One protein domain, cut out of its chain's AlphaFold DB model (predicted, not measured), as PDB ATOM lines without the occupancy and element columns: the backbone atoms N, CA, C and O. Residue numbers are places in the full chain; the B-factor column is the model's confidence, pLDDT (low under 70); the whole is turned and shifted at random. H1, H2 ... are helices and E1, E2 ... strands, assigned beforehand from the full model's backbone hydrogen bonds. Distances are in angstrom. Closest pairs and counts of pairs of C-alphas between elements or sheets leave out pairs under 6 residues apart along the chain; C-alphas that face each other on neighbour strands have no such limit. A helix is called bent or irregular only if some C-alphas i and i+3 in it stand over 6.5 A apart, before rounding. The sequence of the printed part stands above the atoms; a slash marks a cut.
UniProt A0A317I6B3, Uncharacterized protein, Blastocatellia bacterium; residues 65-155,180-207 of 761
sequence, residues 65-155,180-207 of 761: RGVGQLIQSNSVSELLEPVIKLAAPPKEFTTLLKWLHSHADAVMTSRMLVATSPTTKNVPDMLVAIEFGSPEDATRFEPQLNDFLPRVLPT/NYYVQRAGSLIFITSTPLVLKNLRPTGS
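What this domain is: This is residues 65 to 155 and 180 to 207 of the 761 residues of an uncharacterized protein of Blastocatellia bacterium (UniProt A0A317I6B3). A twisted sheet of four strands has one long helix, H5, packed over one face, and beyond H5 a group of helices, H1 to H4, with H2 and H3 side by side, makes one end of an elongated shape. H6 and the last residues make the other end. The printed part has 119 residues, in the order H1 H2 H3 H4 E1 E2 H5 E3 E4 H6; the sheet, E1 E2 E4 E3, is antiparallel throughout, and the class is mixed, helices and strands. The whole is compact, with a radius of gyration of the C-alphas of 15.7 A and spans of 49 by 29 by 25 A.

How they stand to each other: H1, residues 67 to 71, touches H4, residues 104 to 107, the closest C-alphas being those of Gly 68 and Ala 104, 4.0 A apart. H1 also touches H3, residues 91 to 102, which meets it with residues 100 to 101 alone; the closest C-alphas, of Ile 71 and His 101, are 5.9 A apart. H2, residues 74 to 86, is close to H3 but not clearly touching, with the C-alphas of Ile 84 and Thr 94 closest at 7.4 A, at a shallow tilt of 21 degrees, opposite ways. E1, residues 111 to 118, and E2, residues 126 to 131, form a hairpin, with N 113 and O 129 at 2.8 A. E2 is the antiparallel neighbour of E4, residues 189 to 193, with N 130 and O 190 at 2.8 A. E4 and E3, residues 182 to 186, form a hairpin, with N 191 and O 184 at 2.8 A. H5, residues 135 to 146, is on the sheet at a height of 8.7 A, two layers, a helix on one face of a sheet; it runs along the strands, at 3 degrees to E4 on the local plane, and its closest C-alphas to E4 are those of Ala 138 and Ile 190, 6.6 A apart. H4 and H5 are close but not clearly touching, Ala 106 and Phe 141 having the closest C-alphas at 7.2 A. H3 and H5 are apart. H6, residues 199 to 202, is only just not on the sheet, with 4 pairs of C-alphas within 10 A. Every O i to N i+4 pair is within hydrogen-bond range in H1 and H3; H2 has 7 of 9 and H5 6 of 8, while H4 and H6 are too short for such a pair.

Where its parts are: H1 begins at C-alpha 67 (-10.697, -7.532, 29.790). H2 is 18.7 A long, H3 16.3 A, E1 20.9 A, E2 16.5 A and H5 16.6 A. H2 and H5 are only just irregular: C-alphas 79 and 82 are 6.7 A apart, and C-alphas 140 and 143 are 6.8 A apart. E3 measures 13.4 A and E4 12.9 A. H6 ends at C-alpha 202 (-33.914, -8.536, 26.909).

The domain as a whole: The two C-alphas farthest apart, of Leu 86 and Gly 206, are 51.0 A apart. Residues 156 to 179 are not printed, and C-alphas 155 and 180 are 7.0 A apart across this cut, which lies in the link from H5 to E3. Of the links printed whole, none is long; E1 to E2 is short, and the others are tight. The mean pLDDT of the printed part is 90.8, and residues 154 to 155 are under 70.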
ATOM      1  N   ARG A  65     -14.185  -7.057  33.994       94.75
ATOM      2  CA  ARG A  65     -13.843  -5.639  33.794       94.75
ATOM      3  C   ARG A  65     -12.385  -5.470  33.384       94.75
ATOM      4  O   ARG A  65     -11.506  -6.117  33.940       94.75
ATOM      5  N   GLY A  66     -12.132  -4.574  32.429       94.69
ATOM      6  CA  GLY A  66     -10.782  -4.319  31.923       94.69
ATOM      7  C   GLY A  66     -10.202  -5.533  31.201       94.69
ATOM      8  O   GLY A  66      -9.056  -5.892  31.438       94.69
ATOM      9  N   VAL A  67     -11.000  -6.200  30.357       92.94
ATOM     10  CA  VAL A  67     -10.697  -7.532  29.790       92.94
ATOM     11  C   VAL A  67      -9.254  -7.645  29.268       92.94
ATOM     12  O   VAL A  67      -8.559  -8.600  29.608       92.94
ATOM     13  N   GLY A  68      -8.761  -6.651  28.518       91.81
ATOM     14  CA  GLY A  68      -7.373  -6.636  28.038       91.81
ATOM     15  C   GLY A  68      -6.307  -6.469  29.130       91.81
ATOM     16  O   GLY A  68      -5.275  -7.129  29.048       91.81
ATOM     17  N   GLN A  69      -6.567  -5.678  30.180       92.88
ATOM     18  CA  GLN A  69      -5.678  -5.550  31.351       92.88
ATOM     19  C   GLN A  69      -5.541  -6.870  32.113       92.88
ATOM     20  O   GLN A  69      -4.488  -7.137  32.693       92.88
ATOM     21  N   LEU A  70      -6.594  -7.695  32.116       88.81
ATOM     22  CA  LEU A  70      -6.547  -9.032  32.702       88.81
ATOM     23  C   LEU A  70      -5.688  -9.947  31.826       88.81
ATOM     24  O   LEU A  70      -4.708 -10.497  32.306       88.81
ATOM     25  N   ILE A  71      -5.993 -10.051  30.529       89.44
ATOM     26  CA  ILE A  71      -5.279 -10.944  29.598       89.44
ATOM     27  C   ILE A  71      -3.774 -10.619  29.501       89.44
ATOM     28  O   ILE A  71      -2.969 -11.528  29.318       89.44
ATOM     29  N   GLN A  72      -3.390  -9.344  29.626       90.81
ATOM     30  CA  GLN A  72      -1.987  -8.906  29.643       90.81
ATOM     31  C   GLN A  72      -1.280  -9.101  30.994       90.81
ATOM     32  O   GLN A  72      -0.083  -8.827  31.083       90.81
ATOM     33  N   SER A  73      -1.974  -9.522  32.057       91.25
ATOM     34  CA  SER A  73      -1.357  -9.594  33.379       91.25
ATOM     35  C   SER A  73      -0.497 -10.843  33.575       91.25
ATOM     36  O   SER A  73      -0.843 -11.953  33.160       91.25
ATOM     37  N   ASN A  74       0.620 -10.663  34.287       90.31
ATOM     38  CA  ASN A  74       1.506 -11.764  34.658       90.31
ATOM     39  C   ASN A  74       0.735 -12.839  35.441       90.31
ATOM     40  O   ASN A  74       0.841 -14.015  35.104       90.31
ATOM     41  N   SER A  75      -0.106 -12.438  36.402       88.19
ATOM     42  CA  SER A  75      -0.916 -13.347  37.222       88.19
ATOM     43  C   SER A  75      -1.847 -14.247  36.392       88.19
ATOM     44  O   SER A  75      -1.890 -15.450  36.647       88.19
ATOM     45  N   VAL A  76      -2.505 -13.726  35.341       87.38
ATOM     46  CA  VAL A  76      -3.273 -14.561  34.391       87.38
ATOM     47  C   VAL A  76      -2.355 -15.542  33.667       87.38
ATOM     48  O   VAL A  76      -2.660 -16.733  33.580       87.38
ATOM     49  N   SER A  77      -1.227 -15.058  33.142       89.19
ATOM     50  CA  SER A  77      -0.305 -15.897  32.367       89.19
ATOM     51  C   SER A  77       0.292 -17.040  33.200       89.19
ATOM     52  O   SER A  77       0.425 -18.158  32.701       89.19
ATOM     53  N   GLU A  78       0.563 -16.790  34.484       90.12
ATOM     54  CA  GLU A  78       1.044 -17.776  35.448       90.12
ATOM     55  C   GLU A  78      -0.039 -18.805  35.797       90.12
ATOM     56  O   GLU A  78       0.259 -19.997  35.776       90.12
ATOM     57  N   LEU A  79      -1.293 -18.395  36.059       89.75
ATOM     58  CA  LEU A  79      -2.393 -19.340  36.324       89.75
ATOM     59  C   LEU A  79      -2.719 -20.227  35.111       89.75
ATOM     60  O   LEU A  79      -3.055 -21.402  35.275       89.75
ATOM     61  N   LEU A  80      -2.625 -19.686  33.893       90.12
ATOM     62  CA  LEU A  80      -2.905 -20.427  32.661       90.12
ATOM     63  C   LEU A  80      -1.735 -21.311  32.205       90.12
ATOM     64  O   LEU A  80      -1.966 -22.286  31.486       90.12
ATOM     65  N   GLU A  81      -0.497 -21.023  32.622       90.81
ATOM     66  CA  GLU A  81       0.678 -21.835  32.293       90.81
ATOM     67  C   GLU A  81       0.507 -23.341  32.610       90.81
ATOM     68  O   GLU A  81       0.690 -24.144  31.686       90.81
ATOM     69  N   PRO A  82       0.161 -23.769  33.844       87.50
ATOM     70  CA  PRO A  82       0.004 -25.186  34.163       87.50
ATOM     71  C   PRO A  82      -1.130 -25.846  33.376       87.50
ATOM     72  O   PRO A  82      -0.968 -26.983  32.938       87.50
ATOM     73  N   VAL A  83      -2.230 -25.133  33.110       87.75
ATOM     74  CA  VAL A  83      -3.321 -25.646  32.263       87.75
ATOM     75  C   VAL A  83      -2.798 -25.912  30.851       87.75
ATOM     76  O   VAL A  83      -2.928 -27.018  30.336       87.75
ATOM     77  N   ILE A  84      -2.137 -24.929  30.233       89.12
ATOM     78  CA  ILE A  84      -1.612 -25.035  28.864       89.12
ATOM     79  C   ILE A  84      -0.533 -26.125  28.746       89.12
ATOM     80  O   ILE A  84      -0.470 -26.796  27.714       89.12
ATOM     81  N   LYS A  85       0.318 -26.301  29.768       89.25
ATOM     82  CA  LYS A  85       1.461 -27.230  29.729       89.25
ATOM     83  C   LYS A  85       1.133 -28.657  30.177       89.25
ATOM     84  O   LYS A  85       1.737 -29.576  29.633       89.25
ATOM     85  N   LEU A  86       0.221 -28.849  31.132       85.62
ATOM     86  CA  LEU A  86      -0.037 -30.156  31.760       85.62
ATOM     87  C   LEU A  86      -1.378 -30.773  31.327       85.62
ATOM     88  O   LEU A  86      -1.426 -31.968  31.058       85.62
ATOM     89  N   ALA A  87      -2.445 -29.975  31.181       84.94
ATOM     90  CA  ALA A  87      -3.767 -30.487  30.786       84.94
ATOM     91  C   ALA A  87      -3.922 -30.738  29.274       84.94
ATOM     92  O   ALA A  87      -4.929 -31.292  28.842       84.94
ATOM     93  N   ALA A  88      -2.955 -30.292  28.459       85.81
ATOM     94  CA  ALA A  88      -2.988 -30.345  26.991       85.81
ATOM     95  C   ALA A  88      -4.354 -29.921  26.377       85.81
ATOM     96  O   ALA A  88      -4.937 -30.671  25.587       85.81
ATOM     97  N   PRO A  89      -4.890 -28.734  26.737       87.00
ATOM     98  CA  PRO A  89      -6.268 -28.350  26.444       87.00
ATOM     99  C   PRO A  89      -6.564 -28.248  24.935       87.00
ATOM    100  O   PRO A  89      -5.640 -28.068  24.133       87.00
ATOM    101  N   PRO A  90      -7.854 -28.302  24.533       85.88
ATOM    102  CA  PRO A  90      -8.267 -28.264  23.130       85.88
ATOM    103  C   PRO A  90      -7.641 -27.114  22.330       85.88
ATOM    104  O   PRO A  90      -7.368 -26.026  22.851       85.88
ATOM    105  N   LYS A  91      -7.425 -27.327  21.029       88.06
ATOM    106  CA  LYS A  91      -6.740 -26.343  20.173       88.06
ATOM    107  C   LYS A  91      -7.499 -25.021  20.146       88.06
ATOM    108  O   LYS A  91      -6.881 -23.967  20.239       88.06
ATOM    109  N   GLU A  92      -8.820 -25.112  20.130       86.12
ATOM    110  CA  GLU A  92      -9.810 -24.044  20.186       86.12
ATOM    111  C   GLU A  92      -9.569 -23.135  21.402       86.12
ATOM    112  O   GLU A  92      -9.523 -21.914  21.265       86.12
ATOM    113  N   PHE A  93      -9.302 -23.728  22.571       86.50
ATOM    114  CA  PHE A  93      -8.983 -23.017  23.811       86.50
ATOM    115  C   PHE A  93      -7.660 -22.249  23.706       86.50
ATOM    116  O   PHE A  93      -7.607 -21.041  23.942       86.50
ATOM    117  N   THR A  94      -6.586 -22.918  23.273       89.25
ATOM    118  CA  THR A  94      -5.279 -22.251  23.116       89.25
ATOM    119  C   THR A  94      -5.291 -21.189  22.009       89.25
ATOM    120  O   THR A  94      -4.523 -20.229  22.066       89.25
ATOM    121  N   THR A  95      -6.170 -21.337  21.015       90.69
ATOM    122  CA  THR A  95      -6.402 -20.372  19.938       90.69
ATOM    123  C   THR A  95      -7.200 -19.163  20.428       90.69
ATOM    124  O   THR A  95      -6.834 -18.042  20.079       90.69
ATOM    125  N   LEU A  96      -8.212 -19.358  21.285       89.19
ATOM    126  CA  LEU A  96      -8.932 -18.279  21.972       89.19
ATOM    127  C   LEU A  96      -7.985 -17.434  22.828       89.19
ATOM    128  O   LEU A  96      -7.921 -16.225  22.629       89.19
ATOM    129  N   LEU A  97      -7.192 -18.057  23.706       89.31
ATOM    130  CA  LEU A  97      -6.249 -17.336  24.569       89.31
ATOM    131  C   LEU A  97      -5.208 -16.535  23.771       89.31
ATOM    132  O   LEU A  97      -4.967 -15.367  24.066       89.31
ATOM    133  N   LYS A  98      -4.628 -17.123  22.715       92.62
ATOM    134  CA  LYS A  98      -3.659 -16.426  21.847       92.62
ATOM    135  C   LYS A  98      -4.282 -15.247  21.102       92.62
ATOM    136  O   LYS A  98      -3.636 -14.211  20.981       92.62
ATOM    137  N   TRP A  99      -5.516 -15.390  20.618       93.12
ATOM    138  CA  TRP A  99      -6.228 -14.309  19.935       93.12
ATOM    139  C   TRP A  99      -6.640 -13.193  20.898       93.12
ATOM    140  O   TRP A  99      -6.462 -12.021  20.577       93.12
ATOM    141  N   LEU A 100      -7.120 -13.538  22.094       91.62
ATOM    142  CA  LEU A 100      -7.408 -12.576  23.155       91.62
ATOM    143  C   LEU A 100      -6.149 -11.777  23.524       91.62
ATOM    144  O   LEU A 100      -6.192 -10.550  23.555       91.62
ATOM    145  N   HIS A 101      -5.005 -12.446  23.700       92.38
ATOM    146  CA  HIS A 101      -3.733 -11.781  23.996       92.38
ATOM    147  C   HIS A 101      -3.234 -10.909  22.832       92.38
ATOM    148  O   HIS A 101      -2.691  -9.831  23.069       92.38
ATOM    149  N   SER A 102      -3.422 -11.315  21.570       95.12
ATOM    150  CA  SER A 102      -2.994 -10.502  20.419       95.12
ATOM    151  C   SER A 102      -3.887  -9.287  20.139       95.12
ATOM    152  O   SER A 102      -3.494  -8.435  19.350       95.12
ATOM    153  N   HIS A 103      -5.071  -9.202  20.755       95.25
ATOM    154  CA  HIS A 103      -6.008  -8.080  20.599       95.25
ATOM    155  C   HIS A 103      -6.309  -7.359  21.923       95.25
ATOM    156  O   HIS A 103      -7.212  -6.524  21.967       95.25
ATOM    157  N   ALA A 104      -5.557  -7.648  22.991       94.19
ATOM    158  CA  ALA A 104      -5.823  -7.137  24.333       94.19
ATOM    159  C   ALA A 104      -5.891  -5.597  24.394       94.19
ATOM    160  O   ALA A 104      -6.793  -5.064  25.035       94.19
ATOM    161  N   ASP A 105      -5.050  -4.883  23.637       95.38
ATOM    162  CA  ASP A 105      -5.085  -3.413  23.533       95.38
ATOM    163  C   ASP A 105      -6.446  -2.876  23.045       95.38
ATOM    164  O   ASP A 105      -6.898  -1.818  23.483       95.38
ATOM    165  N   ALA A 106      -7.138  -3.612  22.167       93.31
ATOM    166  CA  ALA A 106      -8.451  -3.226  21.645       93.31
ATOM    167  C   ALA A 106      -9.596  -3.486  22.642       93.31
ATOM    168  O   ALA A 106     -10.648  -2.860  22.543       93.31
ATOM    169  N   VAL A 107      -9.390  -4.381  23.615       93.88
ATOM    170  CA  VAL A 107     -10.340  -4.711  24.698       93.88
ATOM    171  C   VAL A 107      -9.876  -4.200  26.072       93.88
ATOM    172  O   VAL A 107     -10.470  -4.552  27.094       93.88
ATOM    173  N   MET A 108      -8.853  -3.339  26.106       92.75
ATOM    174  CA  MET A 108      -8.101  -2.945  27.306       92.75
ATOM    175  C   MET A 108      -8.985  -2.440  28.449       92.75
ATOM    176  O   MET A 108      -8.879  -2.914  29.574       92.75
ATOM    177  N   THR A 109      -9.903  -1.520  28.152       91.62
ATOM    178  CA  THR A 109     -10.872  -0.963  29.112       91.62
ATOM    179  C   THR A 109     -12.288  -1.513  28.929       91.62
ATOM    180  O   THR A 109     -13.227  -1.000  29.534       91.62
ATOM    181  N   SER A 110     -12.467  -2.538  28.088       95.88
ATOM    182  CA  SER A 110     -13.790  -3.112  27.834       95.88
ATOM    183  C   SER A 110     -14.310  -3.902  29.037       95.88
ATOM    184  O   SER A 110     -13.537  -4.441  29.838       95.88
ATOM    185  N   ARG A 111     -15.637  -3.981  29.145       95.94
ATOM    186  CA  ARG A 111     -16.345  -4.862  30.080       95.94
ATOM    187  C   ARG A 111     -16.964  -6.003  29.275       95.94
ATOM    188  O   ARG A 111     -17.519  -5.754  28.208       95.94
ATOM    189  N   MET A 112     -16.921  -7.232  29.776       96.81
ATOM    190  CA  MET A 112     -17.655  -8.368  29.216       96.81
ATOM    191  C   MET A 112     -18.718  -8.833  30.211       96.81
ATOM    192  O   MET A 112     -18.417  -9.054  31.377       96.81
ATOM    193  N   LEU A 113     -19.954  -8.983  29.745       96.44
ATOM    194  CA  LEU A 113     -21.099  -9.476  30.503       96.44
ATOM    195  C   LEU A 113     -21.498 -10.847  29.951       96.44
ATOM    196  O   LEU A 113     -21.617 -11.014  28.739       96.44
ATOM    197  N   VAL A 114     -21.732 -11.811  30.835       95.38
ATOM    198  CA  VAL A 114     -22.212 -13.159  30.517       95.38
ATOM    199  C   VAL A 114     -23.473 -13.413  31.336       95.38
ATOM    200  O   VAL A 114     -23.403 -13.504  32.557       95.38
ATOM    201  N   ALA A 115     -24.627 -13.526  30.687       94.75
ATOM    202  CA  ALA A 115     -25.895 -13.839  31.343       94.75
ATOM    203  C   ALA A 115     -26.402 -15.221  30.903       94.75
ATOM    204  O   ALA A 115     -26.298 -15.578  29.727       94.75
ATOM    205  N   THR A 116     -26.906 -16.011  31.852       93.38
ATOM    206  CA  THR A 116     -27.305 -17.414  31.640       93.38
ATOM    207  C   THR A 116     -28.437 -17.832  32.584       93.38
ATOM    208  O   THR A 116     -28.779 -17.111  33.524       93.38
ATOM    209  N   SER A 117     -29.043 -18.992  32.322       89.12
ATOM    210  CA  SER A 117     -30.266 -19.477  32.977       89.12
ATOM    211  C   SER A 117     -31.426 -18.481  32.807       89.12
ATOM    212  O   SER A 117     -31.771 -17.779  33.760       89.12
ATOM    213  N   PRO A 118     -32.019 -18.359  31.604       92.94
ATOM    214  CA  PRO A 118     -33.085 -17.395  31.342       92.94
ATOM    215  C   PRO A 118     -34.332 -17.625  32.214       92.94
ATOM    216  O   PRO A 118     -34.636 -18.746  32.630       92.94
ATOM    217  N   THR A 119     -35.068 -16.547  32.484       88.25
ATOM    218  CA  THR A 119     -36.374 -16.551  33.181       88.25
ATOM    219  C   THR A 119     -37.541 -16.213  32.257       88.25
ATOM    220  O   THR A 119     -38.683 -16.575  32.541       88.25
ATOM    221  N   THR A 120     -37.280 -15.561  31.123       86.44
ATOM    222  CA  THR A 120     -38.295 -15.205  30.122       86.44
ATOM    223  C   THR A 120     -38.215 -16.077  28.872       86.44
ATOM    224  O   THR A 120     -37.177 -16.622  28.505       86.44
ATOM    225  N   LYS A 121     -39.347 -16.215  28.174       85.69
ATOM    226  CA  LYS A 121     -39.397 -16.883  26.866       85.69
ATOM    227  C   LYS A 121     -38.923 -15.913  25.781       85.69
ATOM    228  O   LYS A 121     -39.287 -14.739  25.806       85.69
ATOM    229  N   ASN A 122     -38.222 -16.436  24.773       88.75
ATOM    230  CA  ASN A 122     -37.672 -15.697  23.624       88.75
ATOM    231  C   ASN A 122     -36.441 -14.808  23.916       88.75
ATOM    232  O   ASN A 122     -36.132 -13.928  23.110       88.75
ATOM    233  N   VAL A 123     -35.718 -15.045  25.014       92.44
ATOM    234  CA  VAL A 123     -34.299 -14.657  25.139       92.44
ATOM    235  C   VAL A 123     -33.401 -15.879  24.854       92.44
ATOM    236  O   VAL A 123     -33.898 -17.005  24.934       92.44
ATOM    237  N   PRO A 124     -32.121 -15.702  24.472       92.19
ATOM    238  CA  PRO A 124     -31.166 -16.807  24.329       92.19
ATOM    239  C   PRO A 124     -30.905 -17.556  25.647       92.19
ATOM    240  O   PRO A 124     -31.048 -16.981  26.721       92.19
ATOM    241  N   ASP A 125     -30.438 -18.807  25.574       90.06
ATOM    242  CA  ASP A 125     -30.017 -19.571  26.766       90.06
ATOM    243  C   ASP A 125     -28.766 -18.974  27.432       90.06
ATOM    244  O   ASP A 125     -28.597 -19.046  28.650       90.06
ATOM    245  N   MET A 126     -27.898 -18.364  26.617       90.19
ATOM    246  CA  MET A 126     -26.716 -17.617  27.034       90.19
ATOM    247  C   MET A 126     -26.569 -16.359  26.172       90.19
ATOM    248  O   MET A 126     -26.632 -16.420  24.939       90.19
ATOM    249  N   LEU A 127     -26.306 -15.234  26.831       94.31
ATOM    250  CA  LEU A 127     -25.943 -13.961  26.221       94.31
ATOM    251  C   LEU A 127     -24.536 -13.574  26.670       94.31
ATOM    252  O   LEU A 127     -24.319 -13.342  27.855       94.31
ATOM    253  N   VAL A 128     -23.609 -13.438  25.723       95.56
ATOM    254  CA  VAL A 128     -22.350 -12.717  25.949       95.56
ATOM    255  C   VAL A 128     -22.481 -11.333  25.323       95.56
ATOM    256  O   VAL A 128     -22.958 -11.202  24.195       95.56
ATOM    257  N   ALA A 129     -22.063 -10.296  26.039       96.38
ATOM    258  CA  ALA A 129     -21.999  -8.926  25.549       96.38
ATOM    259  C   ALA A 129     -20.638  -8.310  25.898       96.38
ATOM    260  O   ALA A 129     -20.100  -8.580  26.966       96.38
ATOM    261  N   ILE A 130     -20.088  -7.472  25.022       97.00
ATOM    262  CA  ILE A 130     -18.829  -6.747  25.235       97.00
ATOM    263  C   ILE A 130     -19.108  -5.252  25.065       97.00
ATOM    264  O   ILE A 130     -19.547  -4.830  23.995       97.00
ATOM    265  N   GLU A 131     -18.877  -4.468  26.116       97.31
ATOM    266  CA  GLU A 131     -19.046  -3.014  26.156       97.31
ATOM    267  C   GLU A 131     -17.695  -2.315  25.987       97.31
ATOM    268  O   GLU A 131     -16.786  -2.465  26.806       97.31
ATOM    269  N   PHE A 132     -17.575  -1.539  24.911       96.62
ATOM    270  CA  PHE A 132     -16.400  -0.725  24.600       96.62
ATOM    271  C   PHE A 132     -16.567   0.711  25.107       96.62
ATOM    272  O   PHE A 132     -17.682   1.212  25.257       96.62
ATOM    273  N   GLY A 133     -15.449   1.422  25.292       93.75
ATOM    274  CA  GLY A 133     -15.463   2.844  25.659       93.75
ATOM    275  C   GLY A 133     -16.094   3.769  24.605       93.75
ATOM    276  O   GLY A 133     -16.467   4.894  24.932       93.75
ATOM    277  N   SER A 134     -16.242   3.307  23.356       94.81
ATOM    278  CA  SER A 134     -16.927   4.035  22.282       94.81
ATOM    279  C   SER A 134     -17.642   3.095  21.290       94.81
ATOM    280  O   SER A 134     -17.226   1.943  21.110       94.81
ATOM    281  N   PRO A 135     -18.701   3.564  20.597       95.38
ATOM    282  CA  PRO A 135     -19.267   2.877  19.433       95.38
ATOM    283  C   PRO A 135     -18.260   2.674  18.294       95.38
ATOM    284  O   PRO A 135     -18.350   1.693  17.555       95.38
ATOM    285  N   GLU A 136     -17.297   3.581  18.140       95.62
ATOM    286  CA  GLU A 136     -16.252   3.529  17.119       95.62
ATOM    287  C   GLU A 136     -15.307   2.340  17.340       95.62
ATOM    288  O   GLU A 136     -14.965   1.645  16.383       95.62
ATOM    289  N   ASP A 137     -14.941   2.048  18.589       95.19
ATOM    290  CA  ASP A 137     -14.065   0.923  18.930       95.19
ATOM    291  C   ASP A 137     -14.790  -0.421  18.800       95.19
ATOM    292  O   ASP A 137     -14.259  -1.341  18.175       95.19
ATOM    293  N   ALA A 138     -16.057  -0.498  19.223       95.25
ATOM    294  CA  ALA A 138     -16.910  -1.650  18.923       95.25
ATOM    295  C   ALA A 138     -17.045  -1.886  17.401       95.25
ATOM    296  O   ALA A 138     -16.988  -3.021  16.928       95.25
ATOM    297  N   THR A 139     -17.159  -0.811  16.610       96.19
ATOM    298  CA  THR A 139     -17.213  -0.877  15.135       96.19
ATOM    299  C   THR A 139     -15.898  -1.380  14.522       96.19
ATOM    300  O   THR A 139     -15.922  -2.050  13.490       96.19
ATOM    301  N   ARG A 140     -14.748  -1.084  15.142       96.00
ATOM    302  CA  ARG A 140     -13.423  -1.575  14.717       96.00
ATOM    303  C   ARG A 140     -13.181  -3.035  15.106       96.00
ATOM    304  O   ARG A 140     -12.484  -3.738  14.377       96.00
ATOM    305  N   PHE A 141     -13.720  -3.481  16.240       95.19
ATOM    306  CA  PHE A 141     -13.483  -4.819  16.785       95.19
ATOM    307  C   PHE A 141     -14.415  -5.893  16.203       95.19
ATOM    308  O   PHE A 141     -13.981  -7.022  15.977       95.19
ATOM    309  N   GLU A 142     -15.672  -5.552  15.897       94.56
ATOM    310  CA  GLU A 142     -16.672  -6.499  15.371       94.56
ATOM    311  C   GLU A 142     -16.197  -7.334  14.157       94.56
ATOM    312  O   GLU A 142     -16.439  -8.544  14.167       94.56
ATOM    313  N   PRO A 143     -15.494  -6.790  13.139       94.69
ATOM    314  CA  PRO A 143     -14.971  -7.605  12.038       94.69
ATOM    315  C   PRO A 143     -13.921  -8.626  12.503       94.69
ATOM    316  O   PRO A 143     -13.972  -9.787  12.111       94.69
ATOM    317  N   GLN A 144     -13.018  -8.213  13.398       93.94
ATOM    318  CA  GLN A 144     -11.920  -9.045  13.910       93.94
ATOM    319  C   GLN A 144     -12.453 -10.230  14.729       93.94
ATOM    320  O   GLN A 144     -11.930 -11.339  14.632       93.94
ATOM    321  N   LEU A 145     -13.524 -10.003  15.497       92.25
ATOM    322  CA  LEU A 145     -14.252 -11.041  16.225       92.25
ATOM    323  C   LEU A 145     -14.991 -11.995  15.267       92.25
ATOM    324  O   LEU A 145     -14.905 -13.213  15.426       92.25
ATOM    325  N   ASN A 146     -15.683 -11.468  14.251       90.88
ATOM    326  CA  ASN A 146     -16.403 -12.285  13.266       90.88
ATOM    327  C   ASN A 146     -15.470 -13.184  12.432       90.88
ATOM    328  O   ASN A 146     -15.806 -14.344  12.199       90.88
ATOM    329  N   ASP A 147     -14.282 -12.701  12.056       90.94
ATOM    330  CA  ASP A 147     -13.243 -13.484  11.360       90.94
ATOM    331  C   ASP A 147     -12.557 -14.537  12.261       90.94
ATOM    332  O   ASP A 147     -11.790 -15.393  11.782       90.94
ATOM    333  N   PHE A 148     -12.798 -14.469  13.575       90.19
ATOM    334  CA  PHE A 148     -12.184 -15.328  14.580       90.19
ATOM    335  C   PHE A 148     -13.106 -16.434  15.106       90.19
ATOM    336  O   PHE A 148     -12.687 -17.592  15.146       90.19
ATOM    337  N   LEU A 149     -14.354 -16.117  15.464       87.88
ATOM    338  CA  LEU A 149     -15.299 -17.075  16.060       87.88
ATOM    339  C   LEU A 149     -15.466 -18.415  15.296       87.88
ATOM    340  O   LEU A 149     -15.532 -19.444  15.976       87.88
ATOM    341  N   PRO A 150     -15.422 -18.490  13.942       87.75
ATOM    342  CA  PRO A 150     -15.474 -19.762  13.207       87.75
ATOM    343  C   PRO A 150     -14.317 -20.735  13.491       87.75
ATOM    344  O   PRO A 150     -14.349 -21.870  13.024       87.75
ATOM    345  N   ARG A 151     -13.261 -20.286  14.185       86.50
ATOM    346  CA  ARG A 151     -12.047 -21.062  14.491       86.50
ATOM    347  C   ARG A 151     -12.077 -21.722  15.870       86.50
ATOM    348  O   ARG A 151     -11.187 -22.513  16.165       86.50
ATOM    349  N   VAL A 152     -13.035 -21.342  16.721       82.06
ATOM    350  CA  VAL A 152     -13.129 -21.787  18.125       82.06
ATOM    351  C   VAL A 152     -14.527 -22.256  18.525       82.06
ATOM    352  O   VAL A 152     -14.655 -23.018  19.478       82.06
ATOM    353  N   LEU A 153     -15.572 -21.845  17.799       79.00
ATOM    354  CA  LEU A 153     -16.921 -22.384  17.958       79.00
ATOM    355  C   LEU A 153     -17.149 -23.533  16.957       79.00
ATOM    356  O   LEU A 153     -16.754 -23.409  15.796       79.00
ATOM    357  N   PRO A 154     -17.789 -24.644  17.369       65.75
ATOM    358  CA  PRO A 154     -17.962 -25.808  16.510       65.75
ATOM    359  C   PRO A 154     -18.866 -25.492  15.314       65.75
ATOM    360  O   PRO A 154     -20.014 -25.059  15.466       65.75
ATOM    361  N   THR A 155     -18.365 -25.763  14.110       55.94
ATOM    362  CA  THR A 155     -19.189 -25.792  12.899       55.94
ATOM    363  C   THR A 155     -20.159 -26.979  12.958       55.94
ATOM    364  O   THR A 155     -19.827 -28.024  13.522       55.94
ATOM    365  N   ASN A 180     -23.636 -21.852  14.305       73.38
ATOM    366  CA  ASN A 180     -24.465 -22.062  15.501       73.38
ATOM    367  C   ASN A 180     -24.375 -20.886  16.503       73.38
ATOM    368  O   ASN A 180     -24.500 -21.078  17.710       73.38
ATOM    369  N   TYR A 181     -24.086 -19.679  16.013       84.75
ATOM    370  CA  TYR A 181     -23.961 -18.460  16.804       84.75
ATOM    371  C   TYR A 181     -24.311 -17.233  15.957       84.75
ATOM    372  O   TYR A 181     -24.170 -17.237  14.733       84.75
ATOM    373  N   TYR A 182     -24.720 -16.161  16.630       89.50
ATOM    374  CA  TYR A 182     -25.072 -14.875  16.038       89.50
ATOM    375  C   TYR A 182     -24.273 -13.763  16.711       89.50
ATOM    376  O   TYR A 182     -24.177 -13.730  17.941       89.50
ATOM    377  N   VAL A 183     -23.731 -12.851  15.901       92.19
ATOM    378  CA  VAL A 183     -23.065 -11.621  16.351       92.19
ATOM    379  C   VAL A 183     -23.903 -10.419  15.933       92.19
ATOM    380  O   VAL A 183     -24.428 -10.384  14.819       92.19
ATOM    381  N   GLN A 184     -24.047  -9.441  16.826       94.56
ATOM    382  CA  GLN A 184     -24.794  -8.210  16.565       94.56
ATOM    383  C   GLN A 184     -24.182  -7.035  17.332       94.56
ATOM    384  O   GLN A 184     -23.918  -7.159  18.524       94.56
ATOM    385  N   ARG A 185     -24.038  -5.869  16.694       95.25
ATOM    386  CA  ARG A 185     -23.645  -4.617  17.363       95.25
ATOM    387  C   ARG A 185     -24.840  -3.707  17.665       95.25
ATOM    388  O   ARG A 185     -25.756  -3.585  16.851       95.25
ATOM    389  N   ALA A 186     -24.811  -3.013  18.803       94.75
ATOM    390  CA  ALA A 186     -25.697  -1.889  19.112       94.75
ATOM    391  C   ALA A 186     -24.949  -0.814  19.918       94.75
ATOM    392  O   ALA A 186     -24.669  -0.988  21.100       94.75
ATOM    393  N   GLY A 187     -24.625   0.314  19.280       94.50
ATOM    394  CA  GLY A 187     -23.794   1.349  19.902       94.50
ATOM    395  C   GLY A 187     -22.387   0.826  20.203       94.50
ATOM    396  O   GLY A 187     -21.707   0.351  19.293       94.50
ATOM    397  N   SER A 188     -21.975   0.915  21.468       96.00
ATOM    398  CA  SER A 188     -20.718   0.372  22.001       96.00
ATOM    399  C   SER A 188     -20.796  -1.098  22.432       96.00
ATOM    400  O   SER A 188     -19.784  -1.638  22.873       96.00
ATOM    401  N   LEU A 189     -21.960  -1.751  22.314       96.94
ATOM    402  CA  LEU A 189     -22.137  -3.165  22.656       96.94
ATOM    403  C   LEU A 189     -21.968  -4.068  21.431       96.94
ATOM    404  O   LEU A 189     -22.593  -3.826  20.396       96.94
ATOM    405  N   ILE A 190     -21.198  -5.148  21.577       96.88
ATOM    406  CA  ILE A 190     -21.200  -6.309  20.671       96.88
ATOM    407  C   ILE A 190     -21.776  -7.507  21.428       96.88
ATOM    408  O   ILE A 190     -21.314  -7.815  22.522       96.88
ATOM    409  N   PHE A 191     -22.754  -8.196  20.850       95.94
ATOM    410  CA  PHE A 191     -23.384  -9.392  21.413       95.94
ATOM    411  C   PHE A 191     -22.920 -10.660  20.696       95.94
ATOM    412  O   PHE A 191     -22.723 -10.636  19.481       95.94
ATOM    413  N   ILE A 192     -22.828 -11.769  21.431       94.12
ATOM    414  CA  ILE A 192     -22.636 -13.129  20.916       94.12
ATOM    415  C   ILE A 192     -23.695 -14.028  21.571       94.12
ATOM    416  O   ILE A 192     -23.821 -14.058  22.796       94.12
ATOM    417  N   THR A 193     -24.486 -14.731  20.761       91.81
ATOM    418  CA  THR A 193     -25.670 -15.494  21.214       91.81
ATOM    419  C   THR A 193     -25.845 -16.791  20.424       91.81
ATOM    420  O   THR A 193     -25.430 -16.867  19.269       91.81
ATOM    421  N   SER A 194     -26.469 -17.814  21.019       86.19
ATOM    422  CA  SER A 194     -26.797 -19.084  20.338       86.19
ATOM    423  C   SER A 194     -27.970 -18.964  19.355       86.19
ATOM    424  O   SER A 194     -28.079 -19.744  18.409       86.19
ATOM    425  N   THR A 195     -28.847 -17.979  19.555       88.31
ATOM    426  CA  THR A 195     -30.066 -17.736  18.768       88.31
ATOM    427  C   THR A 195     -30.150 -16.269  18.319       88.31
ATOM    428  O   THR A 195     -29.501 -15.420  18.928       88.31
ATOM    429  N   PRO A 196     -30.922 -15.928  17.265       89.44
ATOM    430  CA  PRO A 196     -31.010 -14.551  16.773       89.44
ATOM    431  C   PRO A 196     -31.525 -13.583  17.846       89.44
ATOM    432  O   PRO A 196     -32.657 -13.703  18.319       89.44
ATOM    433  N   LEU A 197     -30.703 -12.600  18.216       91.94
ATOM    434  CA  LEU A 197     -31.021 -11.684  19.303       91.94
ATOM    435  C   LEU A 197     -32.046 -10.613  18.891       91.94
ATOM    436  O   LEU A 197     -31.889  -9.893  17.905       91.94
ATOM    437  N   VAL A 198     -33.084 -10.450  19.712       93.38
ATOM    438  CA  VAL A 198     -34.034  -9.335  19.627       93.38
ATOM    439  C   VAL A 198     -33.917  -8.518  20.909       93.38
ATOM    440  O   VAL A 198     -34.419  -8.915  21.955       93.38
ATOM    441  N   LEU A 199     -33.275  -7.348  20.836       91.12
ATOM    442  CA  LEU A 199     -32.957  -6.519  22.015       91.12
ATOM    443  C   LEU A 199     -34.187  -6.117  22.852       91.12
ATOM    444  O   LEU A 199     -34.077  -5.929  24.057       91.12
ATOM    445  N   LYS A 200     -35.377  -6.041  22.240       90.25
ATOM    446  CA  LYS A 200     -36.646  -5.779  22.946       90.25
ATOM    447  C   LYS A 200     -37.097  -6.930  23.857       90.25
ATOM    448  O   LYS A 200     -37.939  -6.708  24.718       90.25
ATOM    449  N   ASN A 201     -36.550  -8.133  23.683       92.50
ATOM    450  CA  ASN A 201     -36.860  -9.293  24.518       92.50
ATOM    451  C   ASN A 201     -36.000  -9.304  25.792       92.50
ATOM    452  O   ASN A 201     -36.481  -9.737  26.830       92.50
ATOM    453  N   LEU A 202     -34.775  -8.757  25.735       91.81
ATOM    454  CA  LEU A 202     -33.914  -8.536  26.909       91.81
ATOM    455  C   LEU A 202     -34.474  -7.479  27.878       91.81
ATOM    456  O   LEU A 202     -34.096  -7.430  29.046       91.81
ATOM    457  N   ARG A 203     -35.358  -6.606  27.381       89.88
ATOM    458  CA  ARG A 203     -36.027  -5.568  28.164       89.88
ATOM    459  C   ARG A 203     -37.446  -5.307  27.638       89.88
ATOM    460  O   ARG A 203     -37.641  -4.381  26.842       89.88
ATOM    461  N   PRO A 204     -38.438  -6.114  28.058       86.88
ATOM    462  CA  PRO A 204     -39.840  -5.905  27.709       86.88
ATOM    463  C   PRO A 204     -40.352  -4.514  28.119       86.88
ATOM    464  O   PRO A 204     -39.917  -3.929  29.110       86.88
ATOM    465  N   THR A 205     -41.313  -3.960  27.379       85.06
ATOM    466  CA  THR A 205     -41.856  -2.625  27.681       85.06
ATOM    467  C   THR A 205     -42.486  -2.586  29.078       85.06
ATOM    468  O   THR A 205     -43.498  -3.237  29.316       85.06
ATOM    469  N   GLY A 206     -41.910  -1.788  29.981       85.31
ATOM    470  CA  GLY A 206     -42.366  -1.652  31.370       85.31
ATOM    471  C   GLY A 206     -41.677  -2.580  32.378       85.31
ATOM    472  O   GLY A 206     -41.984  -2.492  33.562       85.31
ATOM    473  N   SER A 207     -40.735  -3.430  31.954       91.31
ATOM    474  CA  SER A 207     -39.926  -4.234  32.878       91.31
ATOM    475  C   SER A 207     -38.948  -3.367  33.677       91.31
ATOM    476  O   SER A 207     -38.253  -2.525  33.093       91.31
TER     477      SER A 207